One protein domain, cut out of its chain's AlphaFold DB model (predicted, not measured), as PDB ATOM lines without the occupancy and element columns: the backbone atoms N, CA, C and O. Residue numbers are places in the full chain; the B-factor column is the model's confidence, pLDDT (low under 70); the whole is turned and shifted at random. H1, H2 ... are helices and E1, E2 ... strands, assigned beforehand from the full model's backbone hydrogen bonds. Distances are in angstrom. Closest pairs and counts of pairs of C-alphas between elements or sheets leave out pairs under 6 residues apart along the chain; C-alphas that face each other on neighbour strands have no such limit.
ATOM      1  N   LEU A  43     -16.412  -0.414  24.527       94.50
ATOM      2  CA  LEU A  43     -17.838  -0.132  24.521       94.50
ATOM      3  C   LEU A  43     -18.078   1.265  25.092       94.50
ATOM      4  O   LEU A  43     -17.515   1.644  26.121       94.50
ATOM      5  N   ARG A  44     -18.955   2.021  24.435       96.12
ATOM      6  CA  ARG A  44     -19.538   3.239  24.988       96.12
ATOM      7  C   ARG A  44     -21.050   3.107  24.959       96.12
ATOM      8  O   ARG A  44     -21.649   3.061  23.891       96.12
ATOM      9  N   ASP A  45     -21.637   3.070  26.144       96.50
ATOM     10  CA  ASP A  45     -23.077   3.028  26.347       96.50
ATOM     11  C   ASP A  45     -23.405   3.846  27.601       96.50
ATOM     12  O   ASP A  45     -23.293   3.371  28.733       96.50
ATOM     13  N   ASP A  46     -23.753   5.119  27.384       97.44
ATOM     14  CA  ASP A  46     -24.004   6.082  28.463       97.44
ATOM     15  C   ASP A  46     -25.242   5.675  29.294       97.44
ATOM     16  O   ASP A  46     -25.289   5.923  30.500       97.44
ATOM     17  N   GLY A  47     -26.229   5.011  28.675       97.38
ATOM     18  CA  GLY A  47     -27.438   4.538  29.352       97.38
ATOM     19  C   GLY A  47     -27.162   3.331  30.245       97.38
ATOM     20  O   GLY A  47     -27.612   3.295  31.391       97.38
ATOM     21  N   LEU A  48     -26.369   2.380  29.749       96.69
ATOM     22  CA  LEU A  48     -25.918   1.233  30.529       96.69
ATOM     23  C   LEU A  48     -25.048   1.663  31.713       96.69
ATOM     24  O   LEU A  48     -25.269   1.217  32.840       96.69
ATOM     25  N   ALA A  49     -24.092   2.564  31.473       97.75
ATOM     26  CA  ALA A  49     -23.223   3.083  32.521       97.75
ATOM     27  C   ALA A  49     -24.015   3.822  33.609       97.75
ATOM     28  O   ALA A  49     -23.709   3.658  34.788       97.75
ATOM     29  N   ALA A  50     -25.050   4.584  33.237       97.56
ATOM     30  CA  ALA A  50     -25.946   5.228  34.196       97.56
ATOM     31  C   ALA A  50     -26.796   4.210  34.976       97.56
ATOM     32  O   ALA A  50     -26.989   4.367  36.178       97.56
ATOM     33  N   HIS A  51     -27.275   3.144  34.324       96.75
ATOM     34  CA  HIS A  51     -28.086   2.114  34.979       96.75
ATOM     35  C   HIS A  51     -27.325   1.380  36.092       96.75
ATOM     36  O   HIS A  51     -27.875   1.138  37.165       96.75
ATOM     37  N   PHE A  52     -26.056   1.057  35.839       97.19
ATOM     38  CA  PHE A  52     -25.186   0.381  36.800       97.19
ATOM     39  C   PHE A  52     -24.358   1.348  37.653       97.19
ATOM     40  O   PHE A  52     -23.478   0.894  38.376       97.19
ATOM     41  N   GLN A  53     -24.613   2.661  37.597       96.69
ATOM     42  CA  GLN A  53     -23.792   3.644  38.303       96.69
ATOM     43  C   GLN A  53     -23.772   3.365  39.822       96.69
ATOM     44  O   GLN A  53     -24.830   3.309  40.458       96.69
ATOM     45  N   PRO A  54     -22.583   3.208  40.427       96.25
ATOM     46  CA  PRO A  54     -22.457   3.085  41.866       96.25
ATOM     47  C   PRO A  54     -22.721   4.416  42.558       96.25
ATOM     48  O   PRO A  54     -22.409   5.493  42.045       96.25
ATOM     49  N   VAL A  55     -23.234   4.322  43.778       95.75
ATOM     50  CA  VAL A  55     -23.367   5.456  44.687       95.75
ATOM     51  C   VAL A  55     -22.131   5.513  45.574       95.75
ATOM     52  O   VAL A  55     -21.745   4.512  46.178       95.75
ATOM     53  N   PHE A  56     -21.525   6.694  45.662       95.19
ATOM     54  CA  PHE A  56     -20.375   6.941  46.520       95.19
ATOM     55  C   PHE A  56     -20.789   7.753  47.744       95.19
ATOM     56  O   PHE A  56     -21.108   8.939  47.647       95.19
ATOM     57  N   ASP A  57     -20.727   7.121  48.909       94.12
ATOM     58  CA  ASP A  57     -20.929   7.760  50.197       94.12
ATOM     59  C   ASP A  57     -19.575   8.327  50.667       94.12
ATOM     60  O   ASP A  57     -18.760   7.653  51.304       94.12
ATOM     61  N   CYS A  58     -19.300   9.577  50.269       93.19
ATOM     62  CA  CYS A  58     -18.034  10.270  50.523       93.19
ATOM     63  C   CYS A  58     -18.151  11.260  51.697       93.19
ATOM     64  O   CYS A  58     -18.802  12.302  51.559       93.19
ATOM     65  N   PRO A  59     -17.502  10.990  52.846       91.00
ATOM     66  CA  PRO A  59     -17.361  11.967  53.918       91.00
ATOM     67  C   PRO A  59     -16.708  13.263  53.423       91.00
ATOM     68  O   PRO A  59     -15.712  13.236  52.703       91.00
ATOM     69  N   SER A  60     -17.219  14.415  53.863       87.69
ATOM     70  CA  SER A  60     -16.715  15.732  53.436       87.69
ATOM     71  C   SER A  60     -15.252  15.990  53.818       87.69
ATOM     72  O   SER A  60     -14.583  16.819  53.200       87.69
ATOM     73  N   GLU A  61     -14.730  15.268  54.813       89.12
ATOM     74  CA  GLU A  61     -13.322  15.315  55.217       89.12
ATOM     75  C   GLU A  61     -12.351  14.785  54.153       89.12
ATOM     76  O   GLU A  61     -11.196  15.220  54.133       89.12
ATOM     77  N   PHE A  62     -12.830  13.930  53.244       90.31
ATOM     78  CA  PHE A  62     -12.084  13.427  52.086       90.31
ATOM     79  C   PHE A  62     -12.360  14.245  50.816       90.31
ATOM     80  O   PHE A  62     -11.962  13.870  49.726       90.31
ATOM     81  N   GLY A  63     -13.002  15.409  50.943       88.94
ATOM     82  CA  GLY A  63     -13.296  16.280  49.810       88.94
ATOM     83  C   GLY A  63     -14.539  15.864  49.024       88.94
ATOM     84  O   GLY A  63     -15.333  15.030  49.450       88.94
ATOM     85  N   LEU A  64     -14.738  16.532  47.888       91.06
ATOM     86  CA  LEU A  64     -15.894  16.337  47.015       91.06
ATOM     87  C   LEU A  64     -15.487  15.533  45.784       91.06
ATOM     88  O   LEU A  64     -14.483  15.860  45.150       91.06
ATOM     89  N   ILE A  65     -16.321  14.563  45.411       93.56
ATOM     90  CA  ILE A  65     -16.245  13.934  44.093       93.56
ATOM     91  C   ILE A  65     -16.731  14.965  43.073       93.56
ATOM     92  O   ILE A  65     -17.882  15.397  43.105       93.56
ATOM     93  N   LEU A  66     -15.835  15.396  42.191       93.81
ATOM     94  CA  LEU A  66     -16.101  16.434  41.194       93.81
ATOM     95  C   LEU A  66     -16.823  15.882  39.963       93.81
ATOM     96  O   LEU A  66     -17.602  16.592  39.329       93.81
ATOM     97  N   ALA A  67     -16.523  14.636  39.608       95.06
ATOM     98  CA  ALA A  67     -17.100  13.910  38.486       95.06
ATOM     99  C   ALA A  67     -16.892  12.407  38.688       95.06
ATOM    100  O   ALA A  67     -15.975  11.998  39.404       95.06
ATOM    101  N   VAL A  68     -17.705  11.602  38.012       97.00
ATOM    102  CA  VAL A  68     -17.449  10.173  37.819       97.00
ATOM    103  C   VAL A  68     -17.278   9.947  36.324       97.00
ATOM    104  O   VAL A  68     -18.156  10.281  35.525       97.00
ATOM    105  N   TYR A  69     -16.136   9.402  35.924       97.06
ATOM    106  CA  TYR A  69     -15.924   8.987  34.543       97.06
ATOM    107  C   TYR A  69     -16.143   7.490  34.397       97.06
ATOM    108  O   TYR A  69     -15.992   6.759  35.368       97.06
ATOM    109  N   TYR A  70     -16.478   7.009  33.203       97.56
ATOM    110  CA  TYR A  70     -16.538   5.569  32.965       97.56
ATOM    111  C   TYR A  70     -15.841   5.146  31.675       97.56
ATOM    112  O   TYR A  70     -15.801   5.894  30.694       97.56
ATOM    113  N   ARG A  71     -15.325   3.916  31.666       95.75
ATOM    114  CA  ARG A  71     -14.977   3.176  30.448       95.75
ATOM    115  C   ARG A  71     -15.593   1.801  30.501       95.75
ATOM    116  O   ARG A  71     -15.728   1.230  31.578       95.75
ATOM    117  N   ALA A  72     -15.927   1.268  29.335       96.62
ATOM    118  CA  ALA A  72     -16.425  -0.083  29.233       96.62
ATOM    119  C   ALA A  72     -15.750  -0.854  28.101       96.62
ATOM    120  O   ALA A  72     -15.238  -0.277  27.137       96.62
ATOM    121  N   ALA A  73     -15.762  -2.172  28.230       96.56
ATOM    122  CA  ALA A  73     -15.370  -3.105  27.191       96.56
ATOM    123  C   ALA A  73     -16.232  -4.364  27.283       96.56
ATOM    124  O   ALA A  73     -16.670  -4.742  28.365       96.56
ATOM    125  N   ILE A  74     -16.460  -5.019  26.153       96.25
ATOM    126  CA  ILE A  74     -17.041  -6.359  26.100       96.25
ATOM    127  C   ILE A  74     -15.929  -7.363  25.809       96.25
ATOM    128  O   ILE A  74     -15.088  -7.108  24.942       96.25
ATOM    129  N   ASP A  75     -15.892  -8.464  26.553       95.69
ATOM    130  CA  ASP A  75     -14.939  -9.543  26.298       95.69
ATOM    131  C   ASP A  75     -15.463 -10.568  25.274       95.69
ATOM    132  O   ASP A  75     -16.628 -10.542  24.874       95.69
ATOM    133  N   ASP A  76     -14.602 -11.493  24.846       95.44
ATOM    134  CA  ASP A  76     -14.951 -12.554  23.885       95.44
ATOM    135  C   ASP A  76     -16.069 -13.497  24.370       95.44
ATOM    136  O   ASP A  76     -16.687 -14.193  23.561       95.44
ATOM    137  N   SER A  77     -16.336 -13.539  25.680       95.25
ATOM    138  CA  SER A  77     -17.437 -14.320  26.262       95.25
ATOM    139  C   SER A  77     -18.757 -13.544  26.275       95.25
ATOM    140  O   SER A  77     -19.799 -14.109  26.605       95.25
ATOM    141  N   GLY A  78     -18.728 -12.264  25.901       96.25
ATOM    142  CA  GLY A  78     -19.866 -11.358  25.919       96.25
ATOM    143  C   GLY A  78     -20.085 -10.652  27.257       96.25
ATOM    144  O   GLY A  78     -21.051  -9.900  27.370       96.25
ATOM    145  N   ILE A  79     -19.225 -10.851  28.263       97.69
ATOM    146  CA  ILE A  79     -19.344 -10.148  29.546       97.69
ATOM    147  C   ILE A  79     -18.969  -8.684  29.343       97.69
ATOM    148  O   ILE A  79     -17.965  -8.359  28.703       97.69
ATOM    149  N   ILE A  80     -19.788  -7.793  29.897       98.06
ATOM    150  CA  ILE A  80     -19.562  -6.353  29.827       98.06
ATOM    151  C   ILE A  80     -18.815  -5.919  31.083       98.06
ATOM    152  O   ILE A  80     -19.303  -6.077  32.196       98.06
ATOM    153  N   HIS A  81     -17.645  -5.326  30.899       97.75
ATOM    154  CA  HIS A  81     -16.831  -4.745  31.957       97.75
ATOM    155  C   HIS A  81     -17.035  -3.233  31.958       97.75
ATOM    156  O   HIS A  81     -16.848  -2.604  30.918       97.75
ATOM    157  N   ILE A  82     -17.416  -2.642  33.093       98.12
ATOM    158  CA  ILE A  82     -17.541  -1.185  33.264       98.12
ATOM    159  C   ILE A  82     -16.673  -0.752  34.438       98.12
ATOM    160  O   ILE A  82     -16.854  -1.239  35.549       98.12
ATOM    161  N   ALA A  83     -15.751   0.176  34.197       97.69
ATOM    162  CA  ALA A  83     -14.959   0.829  35.227       97.69
ATOM    163  C   ALA A  83     -15.531   2.217  35.488       97.69
ATOM    164  O   ALA A  83     -15.763   2.971  34.541       97.69
ATOM    165  N   TYR A  84     -15.710   2.559  36.759       97.94
ATOM    166  CA  TYR A  84     -16.094   3.887  37.217       97.94
ATOM    167  C   TYR A  84     -14.918   4.546  37.924       97.94
ATOM    168  O   TYR A  84     -14.281   3.947  38.789       97.94
ATOM    169  N   HIS A  85     -14.679   5.800  37.558       97.00
ATOM    170  CA  HIS A  85     -13.543   6.609  37.963       97.00
ATOM    171  C   HIS A  85     -14.010   7.884  38.662       97.00
ATOM    172  O   HIS A  85     -14.148   8.923  38.001       97.00
ATOM    173  N   PRO A  86     -14.331   7.839  39.966       96.31
ATOM    174  CA  PRO A  86     -14.566   9.054  40.731       96.31
ATOM    175  C   PRO A  86     -13.291   9.907  40.771       96.31
ATOM    176  O   PRO A  86     -12.185   9.400  40.964       96.31
ATOM    177  N   ALA A  87     -13.457  11.211  40.556       94.12
ATOM    178  CA  ALA A  87     -12.361  12.167  40.495       94.12
ATOM    179  C   ALA A  87     -12.487  13.239  41.584       94.12
ATOM    180  O   ALA A  87     -13.547  13.849  41.753       94.12
ATOM    181  N   TRP A  88     -11.377  13.531  42.255       92.94
ATOM    182  CA  TRP A  88     -11.244  14.577  43.268       92.94
ATOM    183  C   TRP A  88     -10.253  15.649  42.817       92.94
ATOM    184  O   TRP A  88      -9.390  15.424  41.969       92.94
ATOM    185  N   GLU A  89     -10.333  16.831  43.429       89.12
ATOM    186  CA  GLU A  89      -9.368  17.907  43.163       89.12
ATOM    187  C   GLU A  89      -7.932  17.490  43.525       89.12
ATOM    188  O   GLU A  89      -6.990  17.862  42.833       89.12
ATOM    189  N   ARG A  90      -7.757  16.747  44.626       85.94
ATOM    190  CA  ARG A  90      -6.467  16.248  45.133       85.94
ATOM    191  C   ARG A  90      -6.673  15.355  46.351       85.94
ATOM    192  O   ARG A  90      -7.709  15.428  47.003       85.94
ATOM    193  N   GLU A  91      -5.625  14.628  46.720       84.88
ATOM    194  CA  GLU A  91      -5.564  13.916  47.999       84.88
ATOM    195  C   GLU A  91      -5.234  14.927  49.099       84.88
ATOM    196  O   GLU A  91      -4.460  15.873  48.890       84.88
ATOM    197  N   ARG A  92      -5.808  14.769  50.296       84.94
ATOM    198  CA  ARG A  92      -5.466  15.653  51.415       84.94
ATOM    199  C   ARG A  92      -5.647  14.984  52.767       84.94
ATOM    200  O   ARG A  92      -6.742  14.930  53.316       84.94
ATOM    201  N   ASN A  93      -4.529  14.626  53.390       85.44
ATOM    202  CA  ASN A  93      -4.535  14.210  54.785       85.44
ATOM    203  C   ASN A  93      -4.638  15.432  55.724       85.44
ATOM    204  O   ASN A  93      -3.660  16.154  55.948       85.44
ATOM    205  N   ASN A  94      -5.828  15.670  56.282       85.12
ATOM    206  CA  ASN A  94      -6.098  16.746  57.249       85.12
ATOM    207  C   ASN A  94      -5.868  16.341  58.714       85.12
ATOM    208  O   ASN A  94      -6.038  17.174  59.608       85.12
ATOM    209  N   ALA A  95      -5.447  15.103  58.980       86.69
ATOM    210  CA  ALA A  95      -5.192  14.646  60.335       86.69
ATOM    211  C   ALA A  95      -4.033  15.416  60.997       86.69
ATOM    212  O   ALA A  95      -3.192  16.069  60.356       86.69
ATOM    213  N   LYS A  96      -4.002  15.349  62.329       86.69
ATOM    214  CA  LYS A  96      -2.922  15.906  63.150       86.69
ATOM    215  C   LYS A  96      -1.779  14.896  63.237       86.69
ATOM    216  O   LYS A  96      -2.013  13.698  63.259       86.69
ATOM    217  N   GLY A  97      -0.546  15.387  63.336       87.00
ATOM    218  CA  GLY A  97       0.643  14.549  63.504       87.00
ATOM    219  C   GLY A  97       1.759  14.887  62.521       87.00
ATOM    220  O   GLY A  97       1.570  15.662  61.580       87.00
ATOM    221  N   ILE A  98       2.933  14.300  62.757       85.44
ATOM    222  CA  ILE A  98       4.131  14.517  61.933       85.44
ATOM    223  C   ILE A  98       3.954  13.882  60.545       85.44
ATOM    224  O   ILE A  98       4.277  14.523  59.550       85.44
ATOM    225  N   GLY A  99       3.379  12.674  60.462       84.19
ATOM    226  CA  GLY A  99       3.092  11.988  59.193       84.19
ATOM    227  C   GLY A  99       2.203  12.815  58.250       84.19
ATOM    228  O   GLY A  99       2.660  13.177  57.162       84.19
ATOM    229  N   PRO A 100       0.994  13.226  58.678       84.12
ATOM    230  CA  PRO A 100       0.111  14.079  57.886       84.12
ATOM    231  C   PRO A 100       0.740  15.431  57.533       84.12
ATOM    232  O   PRO A 100       0.531  15.952  56.441       84.12
ATOM    233  N   PHE A 101       1.538  16.013  58.438       83.44
ATOM    234  CA  PHE A 101       2.263  17.255  58.164       83.44
ATOM    235  C   PHE A 101       3.293  17.088  57.038       83.44
ATOM    236  O   PHE A 101       3.326  17.913  56.126       83.44
ATOM    237  N   LEU A 102       4.086  16.012  57.064       79.88
ATOM    238  CA  LEU A 102       5.042  15.698  56.002       79.88
ATOM    239  C   LEU A 102       4.337  15.392  54.677       79.88
ATOM    240  O   LEU A 102       4.773  15.903  53.648       79.88
ATOM    241  N   SER A 103       3.228  14.645  54.700       80.62
ATOM    242  CA  SER A 103       2.398  14.395  53.512       80.62
ATOM    243  C   SER A 103       1.905  15.714  52.899       80.62
ATOM    244  O   SER A 103       2.119  15.979  51.716       80.62
ATOM    245  N   ARG A 104       1.382  16.640  53.709       83.44
ATOM    246  CA  ARG A 104       0.948  17.955  53.207       83.44
ATOM    247  C   ARG A 104       2.074  18.801  52.620       83.44
ATOM    248  O   ARG A 104       1.833  19.534  51.670       83.44
ATOM    249  N   ILE A 105       3.289  18.748  53.163       79.19
ATOM    250  CA  ILE A 105       4.403  19.565  52.650       79.19
ATOM    251  C   ILE A 105       5.015  18.958  51.388       79.19
ATOM    252  O   ILE A 105       5.255  19.680  50.418       79.19
ATOM    253  N   LEU A 106       5.278  17.651  51.406       74.19
ATOM    254  CA  LEU A 106       6.037  16.970  50.360       74.19
ATOM    255  C   LEU A 106       5.155  16.503  49.202       74.19
ATOM    256  O   LEU A 106       5.595  16.534  48.056       74.19
ATOM    257  N   TYR A 107       3.929  16.077  49.500       66.06
ATOM    258  CA  TYR A 107       3.094  15.330  48.567       66.06
ATOM    259  C   TYR A 107       1.950  16.185  47.987       66.06
ATOM    260  O   TYR A 107       1.879  16.338  46.767       66.06
ATOM    261  N   THR A 108       1.135  16.841  48.830       66.62
ATOM    262  CA  THR A 108      -0.107  17.545  48.398       66.62
ATOM    263  C   THR A 108      -0.043  19.084  48.427       66.62
ATOM    264  O   THR A 108      -1.012  19.763  48.074       66.62
ATOM    265  N   GLY A 109       1.086  19.655  48.859       66.06
ATOM    266  CA  GLY A 109       1.291  21.099  49.028       66.06
ATOM    267  C   GLY A 109       2.389  21.681  48.135       66.06
ATOM    268  O   GLY A 109       2.223  21.792  46.925       66.06
ATOM    269  N   GLY A 110       3.496  22.124  48.741       50.53
ATOM    270  CA  GLY A 110       4.416  23.115  48.154       50.53
ATOM    271  C   GLY A 110       5.387  22.619  47.077       50.53
ATOM    272  O   GLY A 110       5.927  23.439  46.341       50.53
ATOM    273  N   LEU A 111       5.606  21.307  46.968       56.12
ATOM    274  CA  LEU A 111       6.394  20.703  45.882       56.12
ATOM    275  C   LEU A 111       5.513  20.125  44.758       56.12
ATOM    276  O   LEU A 111       6.057  19.643  43.768       56.12
ATOM    277  N   SER A 112       4.179  20.151  44.935       62.00
ATOM    278  CA  SER A 112       3.144  19.605  44.039       62.00
ATOM    279  C   SER A 112       3.552  18.297  43.340       62.00
ATOM    280  O   SER A 112       3.398  18.139  42.125       62.00
ATOM    281  N   LEU A 113       4.114  17.359  44.113       65.19
ATOM    282  CA  LEU A 113       4.589  16.082  43.590       65.19
ATOM    283  C   LEU A 113       3.415  15.247  43.069       65.19
ATOM    284  O   LEU A 113       3.548  14.606  42.032       65.19
ATOM    285  N   GLN A 114       2.247  15.346  43.718       69.44
ATOM    286  CA  GLN A 114       1.026  14.707  43.239       69.44
ATOM    287  C   GLN A 114       0.696  15.135  41.803       69.44
ATOM    288  O   GLN A 114       0.516  14.279  40.944       69.44
ATOM    289  N   SER A 115       0.706  16.436  41.492       71.50
ATOM    290  CA  SER A 115       0.357  16.882  40.139       71.50
ATOM    291  C   SER A 115       1.389  16.500  39.083       71.50
ATOM    292  O   SER A 115       1.037  16.262  37.930       71.50
ATOM    293  N   LEU A 116       2.663  16.418  39.476       68.50
ATOM    294  CA  LEU A 116       3.732  15.941  38.603       68.50
ATOM    295  C   LEU A 116       3.606  14.435  38.321       68.50
ATOM    296  O   LEU A 116       3.774  14.008  37.180       68.50
ATOM    297  N   MET A 117       3.311  13.641  39.353       66.56
ATOM    298  CA  MET A 117       3.232  12.182  39.265       66.56
ATOM    299  C   MET A 117       1.925  11.705  38.625       66.56
ATOM    300  O   MET A 117       1.933  10.716  37.893       66.56
ATOM    301  N   PHE A 118       0.824  12.412  38.889       68.62
ATOM    302  CA  PHE A 118      -0.534  11.912  38.697       68.62
ATOM    303  C   PHE A 118      -1.460  12.865  37.923       68.62
ATOM    304  O   PHE A 118      -2.572  12.487  37.581       68.62
ATOM    305  N   GLY A 119      -1.027  14.078  37.570       76.19
ATOM    306  CA  GLY A 119      -1.867  15.031  36.834       76.19
ATOM    307  C   GLY A 119      -2.770  15.890  37.737       76.19
ATOM    308  O   GLY A 119      -2.512  16.035  38.926       76.19
ATOM    309  N   PRO A 120      -3.806  16.548  37.195       82.19
ATOM    310  CA  PRO A 120      -4.446  17.703  37.832       82.19
ATOM    311  C   PRO A 120      -5.369  17.382  39.012       82.19
ATOM    312  O   PRO A 120      -5.906  18.313  39.602       82.19
ATOM    313  N   GLY A 121      -5.585  16.110  39.326       85.69
ATOM    314  CA  GLY A 121      -6.439  15.701  40.429       85.69
ATOM    315  C   GLY A 121      -6.298  14.224  40.726       85.69
ATOM    316  O   GLY A 121      -5.578  13.510  40.015       85.69
ATOM    317  N   ASP A 122      -6.976  13.785  41.778       88.88
ATOM    318  CA  ASP A 122      -6.976  12.387  42.168       88.88
ATOM    319  C   ASP A 122      -8.068  11.589  41.458       88.88
ATOM    320  O   ASP A 122      -9.145  12.126  41.201       88.88
ATOM    321  N   ILE A 123      -7.771  10.347  41.087       91.69
ATOM    322  CA  ILE A 123      -8.706   9.476  40.376       91.69
ATOM    323  C   ILE A 123      -8.483   8.040  40.822       91.69
ATOM    324  O   ILE A 123      -7.371   7.518  40.737       91.69
ATOM    325  N   GLU A 124      -9.559   7.428  41.282       94.56
ATOM    326  CA  GLU A 124      -9.575   6.041  41.728       94.56
ATOM    327  C   GLU A 124     -10.476   5.222  40.814       94.56
ATOM    328  O   GLU A 124     -11.239   5.800  40.045       94.56
ATOM    329  N   ALA A 125     -10.399   3.894  40.883       95.31
ATOM    330  CA  ALA A 125     -11.193   3.026  40.020       95.31
ATOM    331  C   ALA A 125     -11.892   1.906  40.788       95.31
ATOM    332  O   ALA A 125     -11.307   1.237  41.642       95.31
ATOM    333  N   ILE A 126     -13.135   1.653  40.394       97.00
ATOM    334  CA  ILE A 126     -13.885   0.435  40.704       97.00
ATOM    335  C   ILE A 126     -14.402  -0.158  39.395       97.00
ATOM    336  O   ILE A 126     -14.638   0.583  38.443       97.00
ATOM    337  N   ALA A 127     -14.591  -1.471  39.325       97.75
ATOM    338  CA  ALA A 127     -15.120  -2.123  38.132       97.75
ATOM    339  C   ALA A 127     -16.194  -3.155  38.437       97.75
ATOM    340  O   ALA A 127     -16.137  -3.851  39.450       97.75
ATOM    341  N   PHE A 128     -17.135  -3.274  37.507       98.12
ATOM    342  CA  PHE A 128     -18.173  -4.291  37.477       98.12
ATOM    343  C   PHE A 128     -18.019  -5.156  36.233       98.12
ATOM    344  O   PHE A 128     -17.848  -4.626  35.135       98.12
ATOM    345  N   ALA A 129     -18.149  -6.469  36.402       97.88
ATOM    346  CA  ALA A 129     -18.421  -7.391  35.309       97.88
ATOM    347  C   ALA A 129     -19.921  -7.705  35.299       97.88
ATOM    348  O   ALA A 129     -20.495  -8.065  36.331       97.88
ATOM    349  N   ILE A 130     -20.558  -7.553  34.143       98.06
ATOM    350  CA  ILE A 130     -22.005  -7.635  33.957       98.06
ATOM    351  C   ILE A 130     -22.312  -8.746  32.958       98.06
ATOM    352  O   ILE A 130     -21.824  -8.741  31.825       98.06
ATOM    353  N   ASP A 131     -23.168  -9.674  33.374       96.81
ATOM    354  CA  ASP A 131     -23.761 -10.671  32.490       96.81
ATOM    355  C   ASP A 131     -24.884 -10.022  31.654       96.81
ATOM    356  O   ASP A 131     -25.887  -9.582  32.235       96.81
ATOM    357  N   PRO A 132     -24.763  -9.969  30.312       94.56
ATOM    358  CA  PRO A 132     -25.758  -9.338  29.442       94.56
ATOM    359  C   PRO A 132     -27.063 -10.138  29.315       94.56
ATOM    360  O   PRO A 132     -28.063  -9.596  28.849       94.56
ATOM    361  N   VAL A 133     -27.087 -11.423  29.696       93.00
ATOM    362  CA  VAL A 133     -28.301 -12.254  29.624       93.00
ATOM    363  C   VAL A 133     -29.241 -11.905  30.773       93.00
ATOM    364  O   VAL A 133     -30.442 -11.721  30.574       93.00
ATOM    365  N   GLY A 134     -28.690 -11.822  31.984       90.94
ATOM    366  CA  GLY A 134     -29.442 -11.505  33.195       90.94
ATOM    367  C   GLY A 134     -29.489 -10.019  33.543       90.94
ATOM    368  O   GLY A 134     -30.271  -9.656  34.420       90.94
ATOM    369  N   TRP A 135     -28.651  -9.189  32.910       94.50
ATOM    370  CA  TRP A 135     -28.360  -7.811  33.324       94.50
ATOM    371  C   TRP A 135     -27.995  -7.727  34.811       94.50
ATOM    372  O   TRP A 135     -28.531  -6.919  35.568       94.50
ATOM    373  N   LYS A 136     -27.090  -8.613  35.244       95.00
ATOM    374  CA  LYS A 136     -26.641  -8.712  36.637       95.00
ATOM    375  C   LYS A 136     -25.148  -8.483  36.731       95.00
ATOM    376  O   LYS A 136     -24.390  -8.998  35.915       95.00
ATOM    377  N   ILE A 137     -24.738  -7.774  37.777       96.75
ATOM    378  CA  ILE A 137     -23.336  -7.736  38.179       96.75
ATOM    379  C   ILE A 137     -22.972  -9.132  38.694       96.75
ATOM    380  O   ILE A 137     -23.645  -9.649  39.589       96.75
ATOM    381  N   VAL A 138     -21.934  -9.725  38.104       96.44
ATOM    382  CA  VAL A 138     -21.381 -11.038  38.473       96.44
ATOM    383  C   VAL A 138     -20.042 -10.922  39.196       96.44
ATOM    384  O   VAL A 138     -19.687 -11.811  39.969       96.44
ATOM    385  N   GLU A 139     -19.327  -9.813  39.003       97.12
ATOM    386  CA  GLU A 139     -18.076  -9.511  39.699       97.12
ATOM    387  C   GLU A 139     -17.970  -8.016  40.017       97.12
ATOM    388  O   GLU A 139     -18.379  -7.173  39.216       97.12
ATOM    389  N   ILE A 140     -17.393  -7.696  41.175       97.69
ATOM    390  CA  ILE A 140     -17.001  -6.346  41.582       97.69
ATOM    391  C   ILE A 140     -15.509  -6.352  41.922       97.69
ATOM    392  O   ILE A 140     -15.073  -7.166  42.735       97.69
ATOM    393  N   TYR A 141     -14.753  -5.406  41.366       96.88
ATOM    394  CA  TYR A 141     -13.361  -5.134  41.726       96.88
ATOM    395  C   TYR A 141     -13.206  -3.710  42.266       96.88
ATOM    396  O   TYR A 141     -13.736  -2.765  41.680       96.88
ATOM    397  N   TYR A 142     -12.433  -3.535  43.337       96.31
ATOM    398  CA  TYR A 142     -12.036  -2.225  43.868       96.31
ATOM    399  C   TYR A 142     -10.767  -2.327  44.730       96.31
ATOM    400  O   TYR A 142     -10.297  -3.425  45.026       96.31
ATOM    401  N   GLU A 143     -10.215  -1.189  45.151       95.00
ATOM    402  CA  GLU A 143      -9.138  -1.133  46.148       95.00
ATOM    403  C   GLU A 143      -9.646  -0.583  47.491       95.00
ATOM    404  O   GLU A 143     -10.368   0.417  47.546       95.00
ATOM    405  N   THR A 144      -9.247  -1.244  48.580       95.94
ATOM    406  CA  THR A 144      -9.524  -0.861  49.971       95.94
ATOM    407  C   THR A 144      -8.233  -0.562  50.733       95.94
ATOM    408  O   THR A 144      -7.124  -0.820  50.255       95.94
ATOM    409  N   ALA A 145      -8.364  -0.004  51.934       93.88
ATOM    410  CA  ALA A 145      -7.249   0.234  52.839       93.88
ATOM    411  C   ALA A 145      -7.069  -0.956  53.797       93.88
ATOM    412  O   ALA A 145      -7.942  -1.206  54.622       93.88
ATOM    413  N   ALA A 146      -5.918  -1.635  53.746       89.75
ATOM    414  CA  ALA A 146      -5.667  -2.834  54.562       89.75
ATOM    415  C   ALA A 146      -5.687  -2.560  56.083       89.75
ATOM    416  O   ALA A 146      -6.307  -3.283  56.849       89.75
ATOM    417  N   ASP A 147      -4.998  -1.498  56.515       89.50
ATOM    418  CA  ASP A 147      -4.845  -1.110  57.925       89.50
ATOM    419  C   ASP A 147      -4.843   0.422  58.020       89.50
ATOM    420  O   ASP A 147      -3.805   1.058  58.225       89.50
ATOM    421  N   TYR A 148      -5.988   1.052  57.748       91.31
ATOM    422  CA  TYR A 148      -6.044   2.509  57.643       91.31
ATOM    423  C   TYR A 148      -5.722   3.211  58.974       91.31
ATOM    424  O   TYR A 148      -6.494   3.154  59.929       91.31
ATOM    425  N   ASP A 149      -4.606   3.946  59.000       90.62
ATOM    426  CA  ASP A 149      -4.257   4.893  60.062       90.62
ATOM    427  C   ASP A 149      -4.216   6.322  59.486       90.62
ATOM    428  O   ASP A 149      -3.318   6.647  58.701       90.62
ATOM    429  N   PRO A 150      -5.133   7.225  59.883       88.38
ATOM    430  CA  PRO A 150      -5.128   8.608  59.407       88.38
ATOM    431  C   PRO A 150      -3.869   9.384  59.835       88.38
ATOM    432  O   PRO A 150      -3.533  10.399  59.220       88.38
ATOM    433  N   SER A 151      -3.151   8.919  60.862       88.50
ATOM    434  CA  SER A 151      -1.889   9.504  61.334       88.50
ATOM    435  C   SER A 151      -0.665   9.009  60.557       88.50
ATOM    436  O   SER A 151       0.436   9.537  60.752       88.50
ATOM    437  N   ALA A 152      -0.829   8.022  59.675       86.19
ATOM    438  CA  ALA A 152       0.246   7.528  58.834       86.19
ATOM    439  C   ALA A 152       0.570   8.505  57.691       86.19
ATOM    440  O   ALA A 152      -0.240   9.330  57.266       86.19
ATOM    441  N   PHE A 153       1.800   8.407  57.185       83.88
ATOM    442  CA  PHE A 153       2.249   9.192  56.032       83.88
ATOM    443  C   PHE A 153       1.606   8.730  54.714       83.88
ATOM    444  O   PHE A 153       1.371   9.555  53.834       83.88
ATOM    445  N   SER A 154       1.326   7.433  54.586       84.75
ATOM    446  CA  SER A 154       0.812   6.782  53.379       84.75
ATOM    447  C   SER A 154      -0.241   5.743  53.738       84.75
ATOM    448  O   SER A 154      -0.159   5.144  54.812       84.75
ATOM    449  N   VAL A 155      -1.164   5.474  52.817       87.56
ATOM    450  CA  VAL A 155      -2.135   4.380  52.937       87.56
ATOM    451  C   VAL A 155      -1.631   3.152  52.178       87.56
ATOM    452  O   VAL A 155      -0.997   3.270  51.130       87.56
ATOM    453  N   LYS A 156      -1.864   1.960  52.733       90.94
ATOM    454  CA  LYS A 156      -1.565   0.688  52.071       90.94
ATOM    455  C   LYS A 156      -2.819   0.196  51.350       90.94
ATOM    456  O   LYS A 156      -3.833  -0.036  52.003       90.94
ATOM    457  N   HIS A 157      -2.708   0.025  50.037       91.69
ATOM    458  CA  HIS A 157      -3.787  -0.444  49.173       91.69
ATOM    459  C   HIS A 157      -3.884  -1.974  49.226       91.69
ATOM    460  O   HIS A 157      -2.863  -2.670  49.282       91.69
ATOM    461  N   GLU A 158      -5.105  -2.485  49.180       93.75
ATOM    462  CA  GLU A 158      -5.439  -3.899  49.061       93.75
ATOM    463  C   GLU A 158      -6.506  -4.072  47.981       93.75
ATOM    464  O   GLU A 158      -7.549  -3.423  48.014       93.75
ATOM    465  N   ALA A 159      -6.234  -4.931  46.999       93.56
ATOM    466  CA  ALA A 159      -7.171  -5.214  45.922       93.56
ATOM    467  C   ALA A 159      -8.234  -6.215  46.388       93.56
ATOM    468  O   ALA A 159      -7.906  -7.273  46.928       93.56
ATOM    469  N   VAL A 160      -9.497  -5.904  46.112       95.19
ATOM    470  CA  VAL A 160     -10.654  -6.737  46.432       95.19
ATOM    471  C   VAL A 160     -11.358  -7.120  45.133       95.19
ATOM    472  O   VAL A 160     -11.698  -6.253  44.334       95.19
ATOM    473  N   SER A 161     -11.593  -8.420  44.933       95.75
ATOM    474  CA  SER A 161     -12.458  -8.965  43.877       95.75
ATOM    475  C   SER A 161     -13.507  -9.869  44.523       95.75
ATOM    476  O   SER A 161     -13.176 -10.765  45.304       95.75
ATOM    477  N   LEU A 162     -14.777  -9.592  44.234       95.56
ATOM    478  CA  LEU A 162     -15.931 -10.307  44.766       95.56
ATOM    479  C   LEU A 162     -16.748 -10.860  43.605       95.56
ATOM    480  O   LEU A 162     -17.219 -10.096  42.768       95.56
ATOM    481  N   THR A 163     -16.981 -12.170  43.590       95.38
ATOM    482  CA  THR A 163     -17.871 -12.831  42.626       95.38
ATOM    483  C   THR A 163     -19.190 -13.187  43.303       95.38
ATOM    484  O   THR A 163     -19.192 -13.729  44.410       95.38
ATOM    485  N   GLY A 164     -20.325 -12.914  42.659       91.38
ATOM    486  CA  GLY A 164     -21.630 -13.202  43.251       91.38
ATOM    487  C   GLY A 164     -22.798 -12.548  42.524       91.38
ATOM    488  O   GLY A 164     -22.699 -12.198  41.356       91.38
ATOM    489  N   SER A 165     -23.922 -12.400  43.227       88.88
ATOM    490  CA  SER A 165     -25.074 -11.630  42.754       88.88
ATOM    491  C   SER A 165     -25.252 -10.418  43.654       88.88
ATOM    492  O   SER A 165     -25.363 -10.557  44.871       88.88
ATOM    493  N   PHE A 166     -25.296  -9.239  43.040       92.50
ATOM    494  CA  PHE A 166     -25.363  -7.969  43.755       92.50
ATOM    495  C   PHE A 166     -26.662  -7.229  43.435       92.50
ATOM    496  O   PHE A 166     -27.170  -7.301  42.313       92.50
ATOM    497  N   VAL A 167     -27.205  -6.524  44.429       91.25
ATOM    498  CA  VAL A 167     -28.456  -5.763  44.306       91.25
ATOM    499  C   VAL A 167     -28.138  -4.288  44.105       91.25
ATOM    500  O   VAL A 167     -27.408  -3.698  44.898       91.25
ATOM    501  N   LEU A 168     -28.713  -3.684  43.065       92.44
ATOM    502  CA  LEU A 168     -28.564  -2.256  42.793       92.44
ATOM    503  C   LEU A 168     -29.380  -1.383  43.777       92.44
ATOM    504  O   LEU A 168     -30.440  -1.805  44.248       92.44
ATOM    505  N   PRO A 169     -28.941  -0.139  44.051       94.00
ATOM    506  CA  PRO A 169     -27.651   0.423  43.651       94.00
ATOM    507  C   PRO A 169     -26.504  -0.141  44.504       94.00
ATOM    508  O   PRO A 169     -26.660  -0.322  45.713       94.00
ATOM    509  N   ILE A 170     -25.344  -0.361  43.879       95.75
ATOM    510  CA  ILE A 170     -24.105  -0.679  44.602       95.75
ATOM    511  C   ILE A 170     -23.624   0.578  45.321       95.75
ATOM    512  O   ILE A 170     -23.591   1.653  44.722       95.75
ATOM    513  N   ARG A 171     -23.255   0.447  46.596       95.81
ATOM    514  CA  ARG A 171     -22.812   1.558  47.441       95.81
ATOM    515  C   ARG A 171     -21.383   1.354  47.900       95.81
ATOM    516  O   ARG A 171     -21.062   0.316  48.468       95.81
ATOM    517  N   PHE A 172     -20.552   2.362  47.679       96.81
ATOM    518  CA  PHE A 172     -19.186   2.407  48.179       96.81
ATOM    519  C   PHE A 172     -19.031   3.555  49.154       96.81
ATOM    520  O   PHE A 172     -19.308   4.708  48.824       96.81
ATOM    521  N   LYS A 173     -18.507   3.248  50.331       96.12
ATOM    522  CA  LYS A 173     -18.054   4.249  51.281       96.12
ATOM    523  C   LYS A 173     -16.609   4.616  50.973       96.12
ATOM    524  O   LYS A 173     -15.765   3.736  50.827       96.12
ATOM    525  N   VAL A 174     -16.308   5.909  50.915       96.00
ATOM    526  CA  VAL A 174     -14.918   6.386  50.846       96.00
ATOM    527  C   VAL A 174     -14.351   6.395  52.263       96.00
ATOM    528  O   VAL A 174     -14.889   7.074  53.141       96.00
ATOM    529  N   ILE A 175     -13.288   5.626  52.503       95.12
ATOM    530  CA  ILE A 175     -12.798   5.326  53.861       95.12
ATOM    531  C   ILE A 175     -11.446   5.957  54.203       95.12
ATOM    532  O   ILE A 175     -11.019   5.885  55.354       95.12
ATOM    533  N   SER A 176     -10.761   6.580  53.242       94.00
ATOM    534  CA  SER A 176      -9.433   7.149  53.473       94.00
ATOM    535  C   SER A 176      -9.204   8.480  52.764       94.00
ATOM    536  O   SER A 176      -9.846   8.793  51.765       94.00
ATOM    537  N   TRP A 177      -8.215   9.244  53.242       90.19
ATOM    538  CA  TRP A 177      -7.751  10.473  52.581       90.19
ATOM    539  C   TRP A 177      -7.084  10.230  51.214       90.19
ATOM    540  O   TRP A 177      -6.859  11.196  50.483       90.19
ATOM    541  N   ASN A 178      -6.760   8.967  50.910       90.19
ATOM    542  CA  ASN A 178      -6.289   8.466  49.617       90.19
ATOM    543  C   ASN A 178      -7.450   7.957  48.737       90.19
ATOM    544  O   ASN A 178      -7.210   7.257  47.771       90.19
ATOM    545  N   HIS A 179      -8.698   8.241  49.125       93.94
ATOM    546  CA  HIS A 179      -9.937   7.910  48.413       93.94
ATOM    547  C   HIS A 179     -10.229   6.419  48.161       93.94
ATOM    548  O   HIS A 179     -11.064   6.087  47.326       93.94
ATOM    549  N   LEU A 180      -9.633   5.518  48.947       95.19
ATOM    550  CA  LEU A 180      -9.958   4.083  48.911       95.19
ATOM    551  C   LEU A 180     -11.375   3.771  49.404       95.19
ATOM    552  O   LEU A 180     -11.957   4.543  50.179       95.19
ATOM    553  N   PHE A 181     -11.895   2.612  48.992       96.62
ATOM    554  CA  PHE A 181     -13.303   2.260  49.148       96.62
ATOM    555  C   PHE A 181     -13.545   1.069  50.070       96.62
ATOM    556  O   PHE A 181     -12.735   0.155  50.180       96.62
ATOM    557  N   GLU A 182     -14.736   1.048  50.651       96.31
ATOM    558  CA  GLU A 182     -15.340  -0.115  51.287       96.31
ATOM    559  C   GLU A 182     -16.729  -0.328  50.679       96.31
ATOM    560  O   GLU A 182     -17.511   0.618  50.554       96.31
ATOM    561  N   LEU A 183     -17.028  -1.557  50.257       95.88
ATOM    562  CA  LEU A 183     -18.348  -1.907  49.743       95.88
ATOM    563  C   LEU A 183     -19.342  -2.008  50.910       95.88
ATOM    564  O   LEU A 183     -19.130  -2.792  51.832       95.88
ATOM    565  N   GLU A 184     -20.450  -1.267  50.856       91.56
ATOM    566  CA  GLU A 184     -21.533  -1.448  51.825       91.56
ATOM    567  C   GLU A 184     -22.326  -2.711  51.464       91.56
ATOM    568  O   GLU A 184     -22.975  -2.780  50.416       91.56
ATOM    569  N   GLU A 185     -22.269  -3.740  52.312       74.06
ATOM    570  CA  GLU A 185     -22.964  -5.000  52.053       74.06
ATOM    571  C   GLU A 185     -24.480  -4.797  51.892       74.06
ATOM    572  O   GLU A 185     -25.208  -4.470  52.831       74.06
ATOM    573  N   ARG A 186     -24.984  -5.122  50.698       60.41
ATOM    574  CA  ARG A 186     -26.328  -5.677  50.514       60.41
ATOM    575  C   ARG A 186     -26.191  -7.060  49.913       60.41
ATOM    576  O   ARG A 186     -26.320  -7.250  48.705       60.41
ATOM    577  N   VAL A 187     -25.912  -8.037  50.769       52.03
ATOM    578  CA  VAL A 187     -26.112  -9.435  50.397       52.03
ATOM    579  C   VAL A 187     -27.600  -9.586  50.100       52.03
ATOM    580  O   VAL A 187     -28.432  -9.286  50.960       52.03
ATOM    581  N   ALA A 245     -22.397  13.584  41.700       88.19
ATOM    582  CA  ALA A 245     -21.327  13.895  40.767       88.19
ATOM    583  C   ALA A 245     -21.738  13.496  39.337       88.19
ATOM    584  O   ALA A 245     -22.270  12.401  39.138       88.19
ATOM    585  N   PRO A 246     -21.488  14.345  38.325       94.38
ATOM    586  CA  PRO A 246     -21.891  14.052  36.956       94.38
ATOM    587  C   PRO A 246     -21.157  12.821  36.411       94.38
ATOM    588  O   PRO A 246     -19.927  12.749  36.492       94.38
ATOM    589  N   LEU A 247     -21.911  11.892  35.815       97.19
ATOM    590  CA  LEU A 247     -21.380  10.739  35.085       97.19
ATOM    591  C   LEU A 247     -21.085  11.113  33.627       97.19
ATOM    592  O   LEU A 247     -21.924  11.704  32.946       97.19
ATOM    593  N   SER A 248     -19.905  10.753  33.118       97.06
ATOM    594  CA  SER A 248     -19.568  10.933  31.698       97.06
ATOM    595  C   SER A 248     -18.542   9.916  31.199       97.06
ATOM    596  O   SER A 248     -17.786   9.343  31.977       97.06
ATOM    597  N   TYR A 249     -18.492   9.679  29.888       96.50
ATOM    598  CA  TYR A 249     -17.486   8.790  29.306       96.50
ATOM    599  C   TYR A 249     -16.066   9.348  29.503       96.50
ATOM    600  O   TYR A 249     -15.808  10.535  29.277       96.50
ATOM    601  N   PHE A 250     -15.125   8.484  29.884       94.94
ATOM    602  CA  PHE A 250     -13.738   8.857  30.136       94.94
ATOM    603  C   PHE A 250     -12.970   9.013  28.814       94.94
ATOM    604  O   PHE A 250     -12.270   8.105  28.341       94.94
ATOM    605  N   SER A 251     -13.133  10.184  28.196       92.31
ATOM    606  CA  SER A 251     -12.587  10.483  26.871       92.31
ATOM    607  C   SER A 251     -11.058  10.331  26.812       92.31
ATOM    608  O   SER A 251     -10.386  10.414  27.842       92.31
ATOM    609  N   PRO A 252     -10.470  10.128  25.621       88.50
ATOM    610  CA  PRO A 252      -9.016  10.083  25.463       88.50
ATOM    611  C   PRO A 252      -8.309  11.340  25.988       88.50
ATOM    612  O   PRO A 252      -7.244  11.240  26.585       88.50
ATOM    613  N   GLU A 253      -8.912  12.519  25.825       88.81
ATOM    614  CA  GLU A 253      -8.349  13.786  26.304       88.81
ATOM    615  C   GLU A 253      -8.304  13.830  27.833       88.81
ATOM    616  O   GLU A 253      -7.321  14.290  28.414       88.81
ATOM    617  N   LEU A 254      -9.358  13.342  28.493       90.06
ATOM    618  CA  LEU A 254      -9.398  13.224  29.946       90.06
ATOM    619  C   LEU A 254      -8.421  12.145  30.432       90.06
ATOM    620  O   LEU A 254      -7.713  12.370  31.409       90.06
ATOM    621  N   TRP A 255      -8.350  11.006  29.745       87.69
ATOM    622  CA  TRP A 255      -7.426   9.909  30.046       87.69
ATOM    623  C   TRP A 255      -5.965  10.379  30.012       87.69
ATOM    624  O   TRP A 255      -5.204  10.153  30.957       87.69
ATOM    625  N   ASP A 256      -5.605  11.133  28.969       83.69
ATOM    626  CA  ASP A 256      -4.289  11.752  28.823       83.69
ATOM    627  C   ASP A 256      -4.055  12.824  29.905       83.69
ATOM    628  O   ASP A 256      -2.985  12.866  30.521       83.69
ATOM    629  N   LYS A 257      -5.068  13.661  30.185       85.62
ATOM    630  CA  LYS A 257      -5.028  14.716  31.214       85.62
ATOM    631  C   LYS A 257      -4.771  14.153  32.612       85.62
ATOM    632  O   LYS A 257      -3.936  14.698  33.330       85.62
ATOM    633  N   TYR A 258      -5.481  13.097  33.004       85.31
ATOM    634  CA  TYR A 258      -5.318  12.438  34.306       85.31
ATOM    635  C   TYR A 258      -4.157  11.449  34.335       85.31
ATOM    636  O   TYR A 258      -3.886  10.870  35.382       85.31
ATOM    637  N   GLY A 259      -3.449  11.279  33.219       80.31
ATOM    638  CA  GLY A 259      -2.236  10.494  33.167       80.31
ATOM    639  C   GLY A 259      -2.456   9.004  33.435       80.31
ATOM    640  O   GLY A 259      -1.672   8.413  34.178       80.31
ATOM    641  N   ILE A 260      -3.483   8.403  32.833       83.62
ATOM    642  CA  ILE A 260      -3.782   6.978  32.995       83.62
ATOM    643  C   ILE A 260      -2.928   6.136  32.023       83.62
ATOM    644  O   ILE A 260      -3.127   6.167  30.810       83.62
ATOM    645  N   TRP A 261      -1.943   5.379  32.522       73.25
ATOM    646  CA  TRP A 261      -1.062   4.533  31.687       73.25
ATOM    647  C   TRP A 261      -0.554   3.310  32.459       73.25
ATOM    648  O   TRP A 261      -0.487   3.364  33.685       73.25
ATOM    649  N   LYS A 262      -0.153   2.236  31.753       61.94
ATOM    650  CA  LYS A 262       0.531   1.030  32.292       61.94
ATOM    651  C   LYS A 262       1.961   0.865  31.742       61.94
ATOM    652  O   LYS A 262       2.425  -0.247  31.491       61.94
ATOM    653  N   ASN A 263       2.682   1.959  31.515       58.62
ATOM    654  CA  ASN A 263       4.111   1.855  31.200       58.62
ATOM    655  C   ASN A 263       4.890   1.391  32.451       58.62
ATOM    656  O   ASN A 263       4.351   1.459  33.557       58.62
ATOM    657  N   PRO A 264       6.140   0.902  32.334       56.25
ATOM    658  CA  PRO A 264       6.950   0.649  33.520       56.25
ATOM    659  C   PRO A 264       7.030   1.928  34.358       56.25
ATOM    660  O   PRO A 264       7.353   3.000  33.836       56.25
ATOM    661  N   GLU A 265       6.686   1.806  35.640       56.09
ATOM    662  CA  GLU A 265       6.753   2.915  36.582       56.09
ATOM    663  C   GLU A 265       8.166   3.497  36.579       56.09
ATOM    664  O   GLU A 265       9.168   2.780  36.519       56.09
ATOM    665  N   THR A 266       8.250   4.819  36.642       62.00
ATOM    666  CA  THR A 266       9.523   5.508  36.848       62.00
ATOM    667  C   THR A 266       9.558   6.064  38.261       62.00
ATOM    668  O   THR A 266       8.524   6.208  38.911       62.00
ATOM    669  N   ILE A 267      10.744   6.468  38.718       57.06
ATOM    670  CA  ILE A 267      10.917   7.128  40.022       57.06
ATOM    671  C   ILE A 267       9.987   8.352  40.170       57.06
ATOM    672  O   ILE A 267       9.599   8.689  41.283       57.06
ATOM    673  N   LEU A 268       9.606   9.003  39.063       55.88
ATOM    674  CA  LEU A 268       8.785  10.218  39.063       55.88
ATOM    675  C   LEU A 268       7.355  10.025  38.541       55.88
ATOM    676  O   LEU A 268       6.602  10.993  38.507       55.88
ATOM    677  N   ARG A 269       6.967   8.823  38.102       60.03
ATOM    678  CA  ARG A 269       5.635   8.583  37.527       60.03
ATOM    679  C   ARG A 269       5.178   7.165  37.817       60.03
ATOM    680  O   ARG A 269       5.814   6.214  37.360       60.03
ATOM    681  N   LYS A 270       4.078   7.054  38.555       62.56
ATOM    682  CA  LYS A 270       3.412   5.790  38.870       62.56
ATOM    683  C   LYS A 270       2.220   5.570  37.945       62.56
ATOM    684  O   LYS A 270       1.671   6.532  37.403       62.56
ATOM    685  N   ASN A 271       1.841   4.311  37.759       67.00
ATOM    686  CA  ASN A 271       0.630   3.975  37.020       67.00
ATOM    687  C   ASN A 271      -0.601   4.288  37.879       67.00
ATOM    688  O   ASN A 271      -0.547   4.161  39.101       67.00
ATOM    689  N   ARG A 272      -1.696   4.712  37.243       71.38
ATOM    690  CA  ARG A 272      -2.974   4.974  37.928       71.38
ATOM    691  C   ARG A 272      -3.904   3.772  37.847       71.38
ATOM    692  O   ARG A 272      -3.729   2.933  36.956       71.38
ATOM    693  N   ALA A 273      -4.865   3.716  38.766       72.19
ATOM    694  CA  ALA A 273      -5.866   2.665  38.878       72.19
ATOM    695  C   ALA A 273      -6.674   2.550  37.575       72.19
ATOM    696  O   ALA A 273      -7.570   3.338  37.305       72.19
ATOM    697  N   HIS A 274      -6.298   1.605  36.716       84.81
ATOM    698  CA  HIS A 274      -7.082   1.239  35.543       84.81
ATOM    699  C   HIS A 274      -6.827  -0.217  35.162       84.81
ATOM    700  O   HIS A 274      -5.745  -0.795  35.371       84.81
ATOM    701  N   PHE A 275      -7.836  -0.804  34.545       88.88
ATOM    702  CA  PHE A 275      -7.836  -2.162  34.054       88.88
ATOM    703  C   PHE A 275      -7.260  -2.223  32.644       88.88
ATOM    704  O   PHE A 275      -7.299  -1.274  31.862       88.88
ATOM    705  N   ILE A 276      -6.682  -3.373  32.299       86.62
ATOM    706  CA  ILE A 276      -6.039  -3.547  30.989       86.62
ATOM    707  C   ILE A 276      -7.037  -3.432  29.829       86.62
ATOM    708  O   ILE A 276      -6.655  -2.975  28.757       86.62
ATOM    709  N   TRP A 277      -8.296  -3.812  30.044       89.75
ATOM    710  CA  TRP A 277      -9.358  -3.789  29.038       89.75
ATOM    711  C   TRP A 277      -9.942  -2.395  28.794       89.75
ATOM    712  O   TRP A 277     -10.612  -2.183  27.792       89.75
ATOM    713  N   GLU A 278      -9.634  -1.418  29.650       90.00
ATOM    714  CA  GLU A 278     -10.011  -0.016  29.431       90.00
ATOM    715  C   GLU A 278      -9.166   0.670  28.356       90.00
ATOM    716  O   GLU A 278      -9.480   1.783  27.920       90.00
ATOM    717  N   ARG A 279      -8.060   0.038  27.950       83.06
ATOM    718  CA  ARG A 279      -7.181   0.547  26.899       83.06
ATOM    719  C   ARG A 279      -7.918   0.523  25.564       83.06
ATOM    720  O   ARG A 279      -8.658  -0.405  25.267       83.06
ATOM    721  N   GLY A 280      -7.680   1.529  24.732       74.38
ATOM    722  CA  GLY A 280      -8.431   1.746  23.498       74.38
ATOM    723  C   GLY A 280      -9.437   2.884  23.609       74.38
ATOM    724  O   GLY A 280      -9.513   3.586  24.615       74.38
ATOM    725  N   VAL A 281     -10.165   3.127  22.526       73.44
ATOM    726  CA  VAL A 281     -11.179   4.179  22.447       73.44
ATOM    727  C   VAL A 281     -12.413   3.539  21.841       73.44
ATOM    728  O   VAL A 281     -12.319   2.957  20.762       73.44
ATOM    729  N   ALA A 282     -13.536   3.596  22.555       68.44
ATOM    730  CA  ALA A 282     -14.820   3.243  21.975       68.44
ATOM    731  C   ALA A 282     -15.157   4.213  20.828       68.44
ATOM    732  O   ALA A 282     -14.824   5.397  20.940       68.44
ATOM    733  N   PRO A 283     -15.744   3.713  19.727       58.97
ATOM    734  CA  PRO A 283     -16.136   4.544  18.593       58.97
ATOM    735  C   PRO A 283     -17.168   5.622  18.959       58.97
ATOM    736  O   PRO A 283     -17.888   5.468  19.972       58.97
TER     737      PRO A 283
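AT A GLANCE: This is residues 43 to 187 and 245 to 283 of the 283 residues of an uncharacterized protein of Spirochaetes bacterium ADurb.Bin110 (UniProt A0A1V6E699). Picture a long, strongly twisted sheet of six strands, with the small sheet E1 E7 E8 partly face to face with it as a sandwich and H1 packed over E2. H2 and H3 lie beyond the strands toward one end of the long axis, and a long unnamed stretch, residues 258 to 283, follows H4. The printed part has 184 residues, with four named helices and nine named strands in the order H1 E1 E2 E3 H2 H3 E4 E5 E6 E7 E8 E9 H4; the class is mixed, and 83 residues, under half, are in named elements. The large sheet runs E6 E5 E4 E3 E2 E9 and the small one E1 E7 E8, both mixed. The whole is compact, with a radius of gyration of the C-alphas of 16.6 A, and only just elongated, spanning 53 by 35 by 28 A.

IN THESE COORDINATES: Find C-alpha 46 at (-24.004, 6.082, 28.463), where H1, residues 46 to 51, begins. E1 is residues 55 to 57. From C-alpha 65 at (-16.245, 13.934, 44.093), E2 runs 29.5 A to residue 75, and E3, residues 80 to 88, runs 26.2 A. Next come H2, residues 98 to 106, 12.0 A, and H3, residues 113 to 118. E4 is residues 126 to 131, 17.0 A; E5 is 136 to 145, 26.8 A; E6 is 157 to 163, 19.9 A. Then follow E7, residues 171 to 174, E8, 181 to 183, E9, 247 to 249, and H4, 252 to 257, ending at (-5.028, 14.716, 31.214).

HOW THE PARTS SIT: Look first at the hairpin E2 and E3, antiparallel, with N 69 and O 85 2.9 A apart. E4 is antiparallel to E3, with N 128 and O 82 at 2.8 A. E4 E5 E6 form a meander, each strand the antiparallel neighbour of the one before: see N 127 and O 141, 2.8 A, then N 160 and O 142, 2.8 A. At the other edge E9 is parallel to E2, with N 70 and O 248 at 2.9 A. H1 is on this sheet, over E2, at a height of 7.9 A; C-alphas 49 and 70 are their closest, 7.1 A. In the small sheet E1 and E7 are parallel, N 57 and O 172 at 2.8 A; E7 and E8 form a hairpin, N 173 and O 182 at 2.8 A. The two sheets make the sandwich, face to face, their best planes 18 degrees apart; the closest C-alphas of E5 and E8, Thr 144 and Phe 181, are 5.0 A apart. H2 and H3 are close but not clearly touching, Leu 106 to Leu 113 7.0 A between C-alphas; with H4, they are not on either sheet. In H1, H2, H3 and H4 every O i to N i+4 pair is within hydrogen-bond range.

THE WHOLE: The farthest C-alphas, Ile 98 and Val 133, are 53.0 A apart. Residues 188 to 244 are not printed; C-alphas 187 and 245 across that cut are 25.7 A apart. Of the links printed whole, E5 to E6 is long. Mean pLDDT of the printed part is 87.2; look for values under 70 at residues 107 to 114, 116 to 118, 186 to 187, 262 to 271 and 282 to 283.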